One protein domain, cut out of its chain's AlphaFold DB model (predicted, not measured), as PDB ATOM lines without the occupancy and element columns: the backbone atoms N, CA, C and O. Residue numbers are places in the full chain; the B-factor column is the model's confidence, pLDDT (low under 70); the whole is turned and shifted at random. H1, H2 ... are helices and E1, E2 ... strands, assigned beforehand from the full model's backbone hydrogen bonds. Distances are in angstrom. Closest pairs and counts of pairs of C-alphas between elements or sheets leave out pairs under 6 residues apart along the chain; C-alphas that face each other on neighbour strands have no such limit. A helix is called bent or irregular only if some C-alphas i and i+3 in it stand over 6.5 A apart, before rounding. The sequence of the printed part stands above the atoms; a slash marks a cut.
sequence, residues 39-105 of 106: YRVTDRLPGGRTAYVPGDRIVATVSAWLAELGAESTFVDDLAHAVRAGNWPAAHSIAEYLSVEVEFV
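Overview. This is residues 39 to 105 of the 106 residues of an uncharacterized protein of Mycobacterium sp. JS623 (UniProt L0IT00). What is the picture? A three-stranded antiparallel sheet, E2-E1-E3, has H1 over one face and H3 beside its E3 edge; H2 packs on both helices, away from the sheet. How large? The printed part has 67 residues, mixed, in order E1, E2, H1, H2, H3, E3. It is compact, radius of gyration of the C-alphas 10.6 A, spanning 29 by 26 by 17 A.

Arrangement. How do strands pair? E1, residues 39 to 43, is antiparallel to E2, 50 to 54, its hairpin partner (N 41 to O 51, 2.8 A), and to E3, 100 to 104 (N 42 to O 101, 2.8 A). And the helices? H1, 55 to 68, makes two layers with the sheet, helix over strands, at a height of 8.6 A. H2, 75 to 84, touches H1 (C-alphas of Val 59 and Ala 80 closest, 5.6 A) and H3, 88 to 97 (Ala 82 and Ala 91, 5.2 A), as helical hairpins. H3 is only just at the sheet's level, 3.7 A. O i to N i+4 pairs are within hydrogen-bond range throughout H2 and H3, 8 of 10 in H1.

Along the chain. Where begin? C-alpha 39 opens E1 at (200.307, 218.482, 341.796). Where end? C-alpha 104 ends E3 at (204.281, 220.522, 343.009). Longest? H1, 21.0 A, only just irregular: C-alphas 56 and 59 are 6.9 A apart.

Size, cuts and confidence. Any cut? The printed part has none, and no link is long. Low confidence? Residues 46 to 48 and 70 to 74 are under 70.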
ATOM      1  N   TYR A  39     199.343 218.608 342.874       83.44
ATOM      2  CA  TYR A  39     200.307 218.482 341.796       83.44
ATOM      3  C   TYR A  39     199.651 218.870 340.484       83.44
ATOM      4  O   TYR A  39     198.544 218.432 340.156       83.44
ATOM      5  N   ARG A  40     200.349 219.704 339.724       86.00
ATOM      6  CA  ARG A  40     200.016 220.019 338.347       86.00
ATOM      7  C   ARG A  40     200.668 218.966 337.472       86.00
ATOM      8  O   ARG A  40     201.885 218.843 337.442       86.00
ATOM      9  N   VAL A  41     199.843 218.211 336.770       85.69
ATOM     10  CA  VAL A  41     200.270 217.224 335.788       85.69
ATOM     11  C   VAL A  41     199.970 217.805 334.413       85.69
ATOM     12  O   VAL A  41     198.829 218.179 334.142       85.69
ATOM     13  N   THR A  42     200.978 217.910 333.556       84.50
ATOM     14  CA  THR A  42     200.858 218.464 332.207       84.50
ATOM     15  C   THR A  42     201.325 217.430 331.198       84.50
ATOM     16  O   THR A  42     202.480 217.019 331.217       84.50
ATOM     17  N   ASP A  43     200.438 217.019 330.303       82.81
ATOM     18  CA  ASP A  43     200.799 216.219 329.137       82.81
ATOM     19  C   ASP A  43     201.426 217.128 328.068       82.81
ATOM     20  O   ASP A  43     200.818 218.122 327.662       82.81
ATOM     21  N   ARG A  44     202.659 216.829 327.637       77.44
ATOM     22  CA  ARG A  44     203.400 217.636 326.648       77.44
ATOM     23  C   ARG A  44     203.165 217.190 325.203       77.44
ATOM     24  O   ARG A  44     203.794 217.739 324.295       77.44
ATOM     25  N   LEU A  45     202.285 216.218 324.964       77.00
ATOM     26  CA  LEU A  45     201.949 215.767 323.616       77.00
ATOM     27  C   LEU A  45     201.141 216.834 322.838       77.00
ATOM     28  O   LEU A  45     200.541 217.732 323.435       77.00
ATOM     29  N   PRO A  46     201.130 216.802 321.487       51.72
ATOM     30  CA  PRO A  46     200.412 217.792 320.679       51.72
ATOM     31  C   PRO A  46     198.897 217.730 320.948       51.72
ATOM     32  O   PRO A  46     198.244 216.754 320.593       51.72
ATOM     33  N   GLY A  47     198.339 218.777 321.574       66.44
ATOM     34  CA  GLY A  47     196.970 218.780 322.128       66.44
ATOM     35  C   GLY A  47     196.899 218.639 323.658       66.44
ATOM     36  O   GLY A  47     195.820 218.389 324.196       66.44
ATOM     37  N   GLY A  48     198.046 218.795 324.326       68.25
ATOM     38  CA  GLY A  48     198.295 218.519 325.736       68.25
ATOM     39  C   GLY A  48     197.269 219.051 326.730       68.25
ATOM     40  O   GLY A  48     196.734 220.158 326.612       68.25
ATOM     41  N   ARG A  49     197.012 218.230 327.747       80.38
ATOM     42  CA  ARG A  49     196.045 218.482 328.818       80.38
ATOM     43  C   ARG A  49     196.787 218.790 330.116       80.38
ATOM     44  O   ARG A  49     197.807 218.184 330.423       80.38
ATOM     45  N   THR A  50     196.270 219.736 330.896       85.12
ATOM     46  CA  THR A  50     196.755 220.019 332.255       85.12
ATOM     47  C   THR A  50     195.692 219.585 333.257       85.12
ATOM     48  O   THR A  50     194.527 219.952 333.114       85.12
ATOM     49  N   ALA A  51     196.085 218.833 334.282       84.38
ATOM     50  CA  ALA A  51     195.222 218.452 335.390       84.38
ATOM     51  C   ALA A  51     195.885 218.773 336.728       84.38
ATOM     52  O   ALA A  51     197.072 218.531 336.926       84.38
ATOM     53  N   TYR A  52     195.093 219.288 337.661       84.44
ATOM     54  CA  TYR A  52     195.516 219.534 339.033       84.44
ATOM     55  C   TYR A  52     194.946 218.431 339.903       84.44
ATOM     56  O   TYR A  52     193.726 218.323 340.046       84.44
ATOM     57  N   VAL A  53     195.814 217.584 340.441       82.62
ATOM     58  CA  VAL A  53     195.389 216.412 341.197       82.62
ATOM     59  C   VAL A  53     196.234 216.210 342.451       82.62
ATOM     60  O   VAL A  53     197.414 216.551 342.466       82.62
ATOM     61  N   PRO A  54     195.653 215.642 343.519       80.44
ATOM     62  CA  PRO A  54     196.424 215.200 344.676       80.44
ATOM     63  C   PRO A  54     197.482 214.161 344.285       80.44
ATOM     64  O   PRO A  54     197.278 213.416 343.325       80.44
ATOM     65  N   GLY A  55     198.551 214.032 345.077       78.19
ATOM     66  CA  GLY A  55     199.630 213.057 344.838       78.19
ATOM     67  C   GLY A  55     199.135 211.631 344.549       78.19
ATOM     68  O   GLY A  55     199.505 211.026 343.545       78.19
ATOM     69  N   ASP A  56     198.192 211.126 345.351       77.31
ATOM     70  CA  ASP A  56     197.572 209.801 345.164       77.31
ATOM     71  C   ASP A  56     196.765 209.650 343.857       77.31
ATOM     72  O   ASP A  56     196.434 208.534 343.453       77.31
ATOM     73  N   ARG A  57     196.409 210.754 343.193       82.56
ATOM     74  CA  ARG A  57     195.620 210.776 341.953       82.56
ATOM     75  C   ARG A  57     196.462 211.004 340.699       82.56
ATOM     76  O   ARG A  57     195.938 210.758 339.617       82.56
ATOM     77  N   ILE A  58     197.734 211.403 340.822       81.44
ATOM     78  CA  ILE A  58     198.655 211.599 339.684       81.44
ATOM     79  C   ILE A  58     198.655 210.363 338.790       81.44
ATOM     80  O   ILE A  58     198.416 210.462 337.591       81.44
ATOM     81  N   VAL A  59     198.837 209.192 339.401       81.31
ATOM     82  CA  VAL A  59     198.883 207.907 338.700       81.31
ATOM     83  C   VAL A  59     197.606 207.680 337.914       81.31
ATOM     84  O   VAL A  59     197.680 207.468 336.718       81.31
ATOM     85  N   ALA A  60     196.442 207.780 338.560       83.44
ATOM     86  CA  ALA A  60     195.158 207.518 337.914       83.44
ATOM     87  C   ALA A  60     194.905 208.451 336.719       83.44
ATOM     88  O   ALA A  60     194.377 208.012 335.699       83.44
ATOM     89  N   THR A  61     195.306 209.719 336.828       85.69
ATOM     90  CA  THR A  61     195.210 210.692 335.733       85.69
ATOM     91  C   THR A  61     196.131 210.324 334.574       85.69
ATOM     92  O   THR A  61     195.677 210.262 333.435       85.69
ATOM     93  N   VAL A  62     197.401 210.025 334.860       80.44
ATOM     94  CA  VAL A  62     198.380 209.619 333.842       80.44
ATOM     95  C   VAL A  62     197.973 208.291 333.194       80.44
ATOM     96  O   VAL A  62     198.028 208.173 331.974       80.44
ATOM     97  N   SER A  63     197.478 207.320 333.970       81.31
ATOM     98  CA  SER A  63     196.920 206.061 333.461       81.31
ATOM     99  C   SER A  63     195.773 206.309 332.490       81.31
ATOM    100  O   SER A  63     195.735 205.692 331.433       81.31
ATOM    101  N   ALA A  64     194.840 207.201 332.835       83.00
ATOM    102  CA  ALA A  64     193.698 207.508 331.981       83.00
ATOM    103  C   ALA A  64     194.141 208.133 330.651       83.00
ATOM    104  O   ALA A  64     193.683 207.702 329.596       83.00
ATOM    105  N   TRP A  65     195.076 209.088 330.688       83.56
ATOM    106  CA  TRP A  65     195.614 209.710 329.474       83.56
ATOM    107  C   TRP A  65     196.366 208.715 328.595       83.56
ATOM    108  O   TRP A  65     196.188 208.697 327.381       83.56
ATOM    109  N   LEU A  66     197.167 207.840 329.200       76.00
ATOM    110  CA  LEU A  66     197.884 206.806 328.464       76.00
ATOM    111  C   LEU A  66     196.948 205.736 327.900       76.00
ATOM    112  O   LEU A  66     197.170 205.273 326.784       76.00
ATOM    113  N   ALA A  67     195.880 205.380 328.615       78.94
ATOM    114  CA  ALA A  67     194.854 204.471 328.116       78.94
ATOM    115  C   ALA A  67     194.122 205.055 326.894       78.94
ATOM    116  O   ALA A  67     193.861 204.323 325.941       78.94
ATOM    117  N   GLU A  68     193.858 206.368 326.868       74.31
ATOM    118  CA  GLU A  68     193.325 207.052 325.676       74.31
ATOM    119  C   GLU A  68     194.284 206.968 324.474       74.31
ATOM    120  O   GLU A  68     193.837 206.913 323.329       74.31
ATOM    121  N   LEU A  69     195.595 206.916 324.729       72.69
ATOM    122  CA  LEU A  69     196.638 206.756 323.711       72.69
ATOM    123  C   LEU A  69     196.965 205.282 323.398       72.69
ATOM    124  O   LEU A  69     197.790 205.011 322.527       72.69
ATOM    125  N   GLY A  70     196.337 204.324 324.093       66.69
ATOM    126  CA  GLY A  70     196.609 202.887 323.969       66.69
ATOM    127  C   GLY A  70     197.956 202.435 324.552       66.69
ATOM    128  O   GLY A  70     198.402 201.324 324.272       66.69
ATOM    129  N   ALA A  71     198.610 203.278 325.354       63.38
ATOM    130  CA  ALA A  71     199.936 203.056 325.927       63.38
ATOM    131  C   ALA A  71     199.852 202.626 327.401       63.38
ATOM    132  O   ALA A  71     200.413 203.264 328.290       63.38
ATOM    133  N   GLU A  72     199.150 201.531 327.691       61.06
ATOM    134  CA  GLU A  72     199.174 200.942 329.031       61.06
ATOM    135  C   GLU A  72     200.521 200.225 329.214       61.06
ATOM    136  O   GLU A  72     200.796 199.200 328.594       61.06
ATOM    137  N   SER A  73     201.437 200.825 329.971       61.81
ATOM    138  CA  SER A  73     202.799 200.308 330.134       61.81
ATOM    139  C   SER A  73     203.232 200.315 331.589       61.81
ATOM    140  O   SER A  73     202.807 201.156 332.379       61.81
ATOM    141  N   THR A  74     204.145 199.398 331.913       68.44
ATOM    142  CA  THR A  74     204.769 199.184 333.230       68.44
ATOM    143  C   THR A  74     205.302 200.471 333.874       68.44
ATOM    144  O   THR A  74     205.390 200.559 335.093       68.44
ATOM    145  N   PHE A  75     205.588 201.498 333.068       72.75
ATOM    146  CA  PHE A  75     205.977 202.837 333.511       72.75
ATOM    147  C   PHE A  75     204.943 203.521 334.415       72.75
ATOM    148  O   PHE A  75     205.315 204.292 335.290       72.75
ATOM    149  N   VAL A  76     203.650 203.232 334.247       77.00
ATOM    150  CA  VAL A  76     202.584 203.795 335.091       77.00
ATOM    151  C   VAL A  76     202.620 203.212 336.502       77.00
ATOM    152  O   VAL A  76     202.427 203.943 337.473       77.00
ATOM    153  N   ASP A  77     202.886 201.912 336.621       78.50
ATOM    154  CA  ASP A  77     203.027 201.237 337.915       78.50
ATOM    155  C   ASP A  77     204.317 201.672 338.625       78.50
ATOM    156  O   ASP A  77     204.298 201.976 339.816       78.50
ATOM    157  N   ASP A  78     205.414 201.827 337.874       82.19
ATOM    158  CA  ASP A  78     206.684 202.335 338.405       82.19
ATOM    159  C   ASP A  78     206.556 203.792 338.887       82.19
ATOM    160  O   ASP A  78     206.996 204.134 339.988       82.19
ATOM    161  N   LEU A  79     205.835 204.637 338.136       80.88
ATOM    162  CA  LEU A  79     205.485 205.994 338.563       80.88
ATOM    163  C   LEU A  79     204.646 205.969 339.848       80.88
ATOM    164  O   LEU A  79     204.889 206.752 340.767       80.88
ATOM    165  N   ALA A  80     203.681 205.051 339.943       79.56
ATOM    166  CA  ALA A  80     202.862 204.884 341.138       79.56
ATOM    167  C   ALA A  80     203.682 204.478 342.355       79.56
ATOM    168  O   ALA A  80     203.470 204.999 343.455       79.56
ATOM    169  N   HIS A  81     204.633 203.572 342.152       82.12
ATOM    170  CA  HIS A  81     205.553 203.150 343.186       82.12
ATOM    171  C   HIS A  81     206.435 204.314 343.644       82.12
ATOM    172  O   HIS A  81     206.517 204.574 344.844       82.12
ATOM    173  N   ALA A  82     207.024 205.063 342.708       84.94
ATOM    174  CA  ALA A  82     207.886 206.203 343.000       84.94
ATOM    175  C   ALA A  82     207.149 207.315 343.765       84.94
ATOM    176  O   ALA A  82     207.633 207.758 344.808       84.94
ATOM    177  N   VAL A  83     205.952 207.710 343.313       81.69
ATOM    178  CA  VAL A  83     205.115 208.721 343.992       81.69
ATOM    179  C   VAL A  83     204.728 208.250 345.393       81.69
ATOM    180  O   VAL A  83     204.865 208.996 346.362       81.69
ATOM    181  N   ARG A  84     204.307 206.989 345.542       78.75
ATOM    182  CA  ARG A  84     203.923 206.432 346.847       78.75
ATOM    183  C   ARG A  84     205.107 206.286 347.804       78.75
ATOM    184  O   ARG A  84     204.917 206.392 349.014       78.75
ATOM    185  N   ALA A  85     206.302 206.032 347.280       82.19
ATOM    186  CA  ALA A  85     207.541 205.979 348.048       82.19
ATOM    187  C   ALA A  85     208.105 207.376 348.375       82.19
ATOM    188  O   ALA A  85     209.091 207.468 349.103       82.19
ATOM    189  N   GLY A  86     207.515 208.457 347.842       80.81
ATOM    190  CA  GLY A  86     208.047 209.818 347.957       80.81
ATOM    191  C   GLY A  86     209.352 210.032 347.177       80.81
ATOM    192  O   GLY A  86     210.063 211.007 347.413       80.81
ATOM    193  N   ASN A  87     209.684 209.124 346.254       83.88
ATOM    194  CA  ASN A  87     210.877 209.188 345.419       83.88
ATOM    195  C   ASN A  87     210.622 210.083 344.197       83.88
ATOM    196  O   ASN A  87     210.539 209.618 343.060       83.88
ATOM    197  N   TRP A  88     210.482 211.386 344.449       82.62
ATOM    198  CA  TRP A  88     210.246 212.394 343.415       82.62
ATOM    199  C   TRP A  88     211.300 212.411 342.297       82.62
ATOM    200  O   TRP A  88     210.888 212.528 341.147       82.62
ATOM    201  N   PRO A  89     212.612 212.219 342.551       84.56
ATOM    202  CA  PRO A  89     213.599 212.115 341.474       84.56
ATOM    203  C   PRO A  89     213.264 211.013 340.460       84.56
ATOM    204  O   PRO A  89     213.272 211.267 339.259       84.56
ATOM    205  N   ALA A  90     212.904 209.816 340.935       85.06
ATOM    206  CA  ALA A  90     212.487 208.728 340.053       85.06
ATOM    207  C   ALA A  90     211.152 209.036 339.361       85.06
ATOM    208  O   ALA A  90     211.027 208.826 338.157       85.06
ATOM    209  N   ALA A  91     210.179 209.595 340.092       83.69
ATOM    210  CA  ALA A  91     208.884 209.976 339.529       83.69
ATOM    211  C   ALA A  91     209.030 210.986 338.379       83.69
ATOM    212  O   ALA A  91     208.389 210.826 337.345       83.69
ATOM    213  N   HIS A  92     209.913 211.979 338.522       81.50
ATOM    214  CA  HIS A  92     210.226 212.936 337.465       81.50
ATOM    215  C   HIS A  92     210.884 212.265 336.258       81.50
ATOM    216  O   HIS A  92     210.439 212.501 335.143       81.50
ATOM    217  N   SER A  93     211.875 211.387 336.460       86.38
ATOM    218  CA  SER A  93     212.504 210.669 335.343       86.38
ATOM    219  C   SER A  93     211.488 209.847 334.546       86.38
ATOM    220  O   SER A  93     211.490 209.888 333.319       86.38
ATOM    221  N   ILE A  94     210.587 209.130 335.223       83.62
ATOM    222  CA  ILE A  94     209.539 208.338 334.565       83.62
ATOM    223  C   ILE A  94     208.528 209.252 333.861       83.62
ATOM    224  O   ILE A  94     208.108 208.960 332.744       83.62
ATOM    225  N   ALA A  95     208.160 210.375 334.483       82.06
ATOM    226  CA  ALA A  95     207.268 211.358 333.881       82.06
ATOM    227  C   ALA A  95     207.876 211.956 332.596       82.06
ATOM    228  O   ALA A  95     207.190 212.011 331.577       82.06
ATOM    229  N   GLU A  96     209.174 212.277 332.585       81.81
ATOM    230  CA  GLU A  96     209.885 212.721 331.378       81.81
ATOM    231  C   GLU A  96     209.827 211.678 330.254       81.81
ATOM    232  O   GLU A  96     209.539 212.033 329.109       81.81
ATOM    233  N   TYR A  97     210.017 210.390 330.567       80.50
ATOM    234  CA  TYR A  97     209.851 209.303 329.589       80.50
ATOM    235  C   TYR A  97     208.434 209.234 329.015       80.50
ATOM    236  O   TYR A  97     208.258 208.940 327.834       80.50
ATOM    237  N   LEU A  98     207.425 209.530 329.834       77.19
ATOM    238  CA  LEU A  98     206.024 209.580 329.423       77.19
ATOM    239  C   LEU A  98     205.650 210.901 328.735       77.19
ATOM    240  O   LEU A  98     204.504 211.056 328.324       77.19
ATOM    241  N   SER A  99     206.589 211.846 328.592       81.75
ATOM    242  CA  SER A  99     206.309 213.221 328.148       81.75
ATOM    243  C   SER A  99     205.247 213.921 329.009       81.75
ATOM    244  O   SER A  99     204.517 214.794 328.540       81.75
ATOM    245  N   VAL A 100     205.196 213.562 330.290       80.44
ATOM    246  CA  VAL A 100     204.366 214.186 331.315       80.44
ATOM    247  C   VAL A 100     205.264 215.020 332.220       80.44
ATOM    248  O   VAL A 100     206.314 214.584 332.678       80.44
ATOM    249  N   GLU A 101     204.842 216.235 332.511       83.19
ATOM    250  CA  GLU A 101     205.462 217.090 333.513       83.19
ATOM    251  C   GLU A 101     204.619 217.036 334.789       83.19
ATOM    252  O   GLU A 101     203.400 217.196 334.737       83.19
ATOM    253  N   VAL A 102     205.256 216.782 335.932       80.06
ATOM    254  CA  VAL A 102     204.608 216.788 337.248       80.06
ATOM    255  C   VAL A 102     205.263 217.880 338.074       80.06
ATOM    256  O   VAL A 102     206.450 217.804 338.358       80.06
ATOM    257  N   GLU A 103     204.502 218.884 338.481       82.44
ATOM    258  CA  GLU A 103     204.984 219.984 339.309       82.44
ATOM    259  C   GLU A 103     204.206 220.029 340.619       82.44
ATOM    260  O   GLU A 103     202.980 219.906 340.637       82.44
ATOM    261  N   PHE A 104     204.913 220.232 341.727       79.62
ATOM    262  CA  PHE A 104     204.281 220.522 343.009       79.62
ATOM    263  C   PHE A 104     203.754 221.961 343.012       79.62
ATOM    264  O   PHE A 104     204.486 222.883 342.656       79.62
ATOM    265  N   VAL A 105     202.497 222.156 343.413       79.31
ATOM    266  CA  VAL A 105     201.834 223.467 343.388       79.31
ATOM    267  C   VAL A 105     201.700 224.065 344.785       79.31
ATOM    268  O   VAL A 105     202.048 225.232 344.960       79.31
TER     269      VAL A 105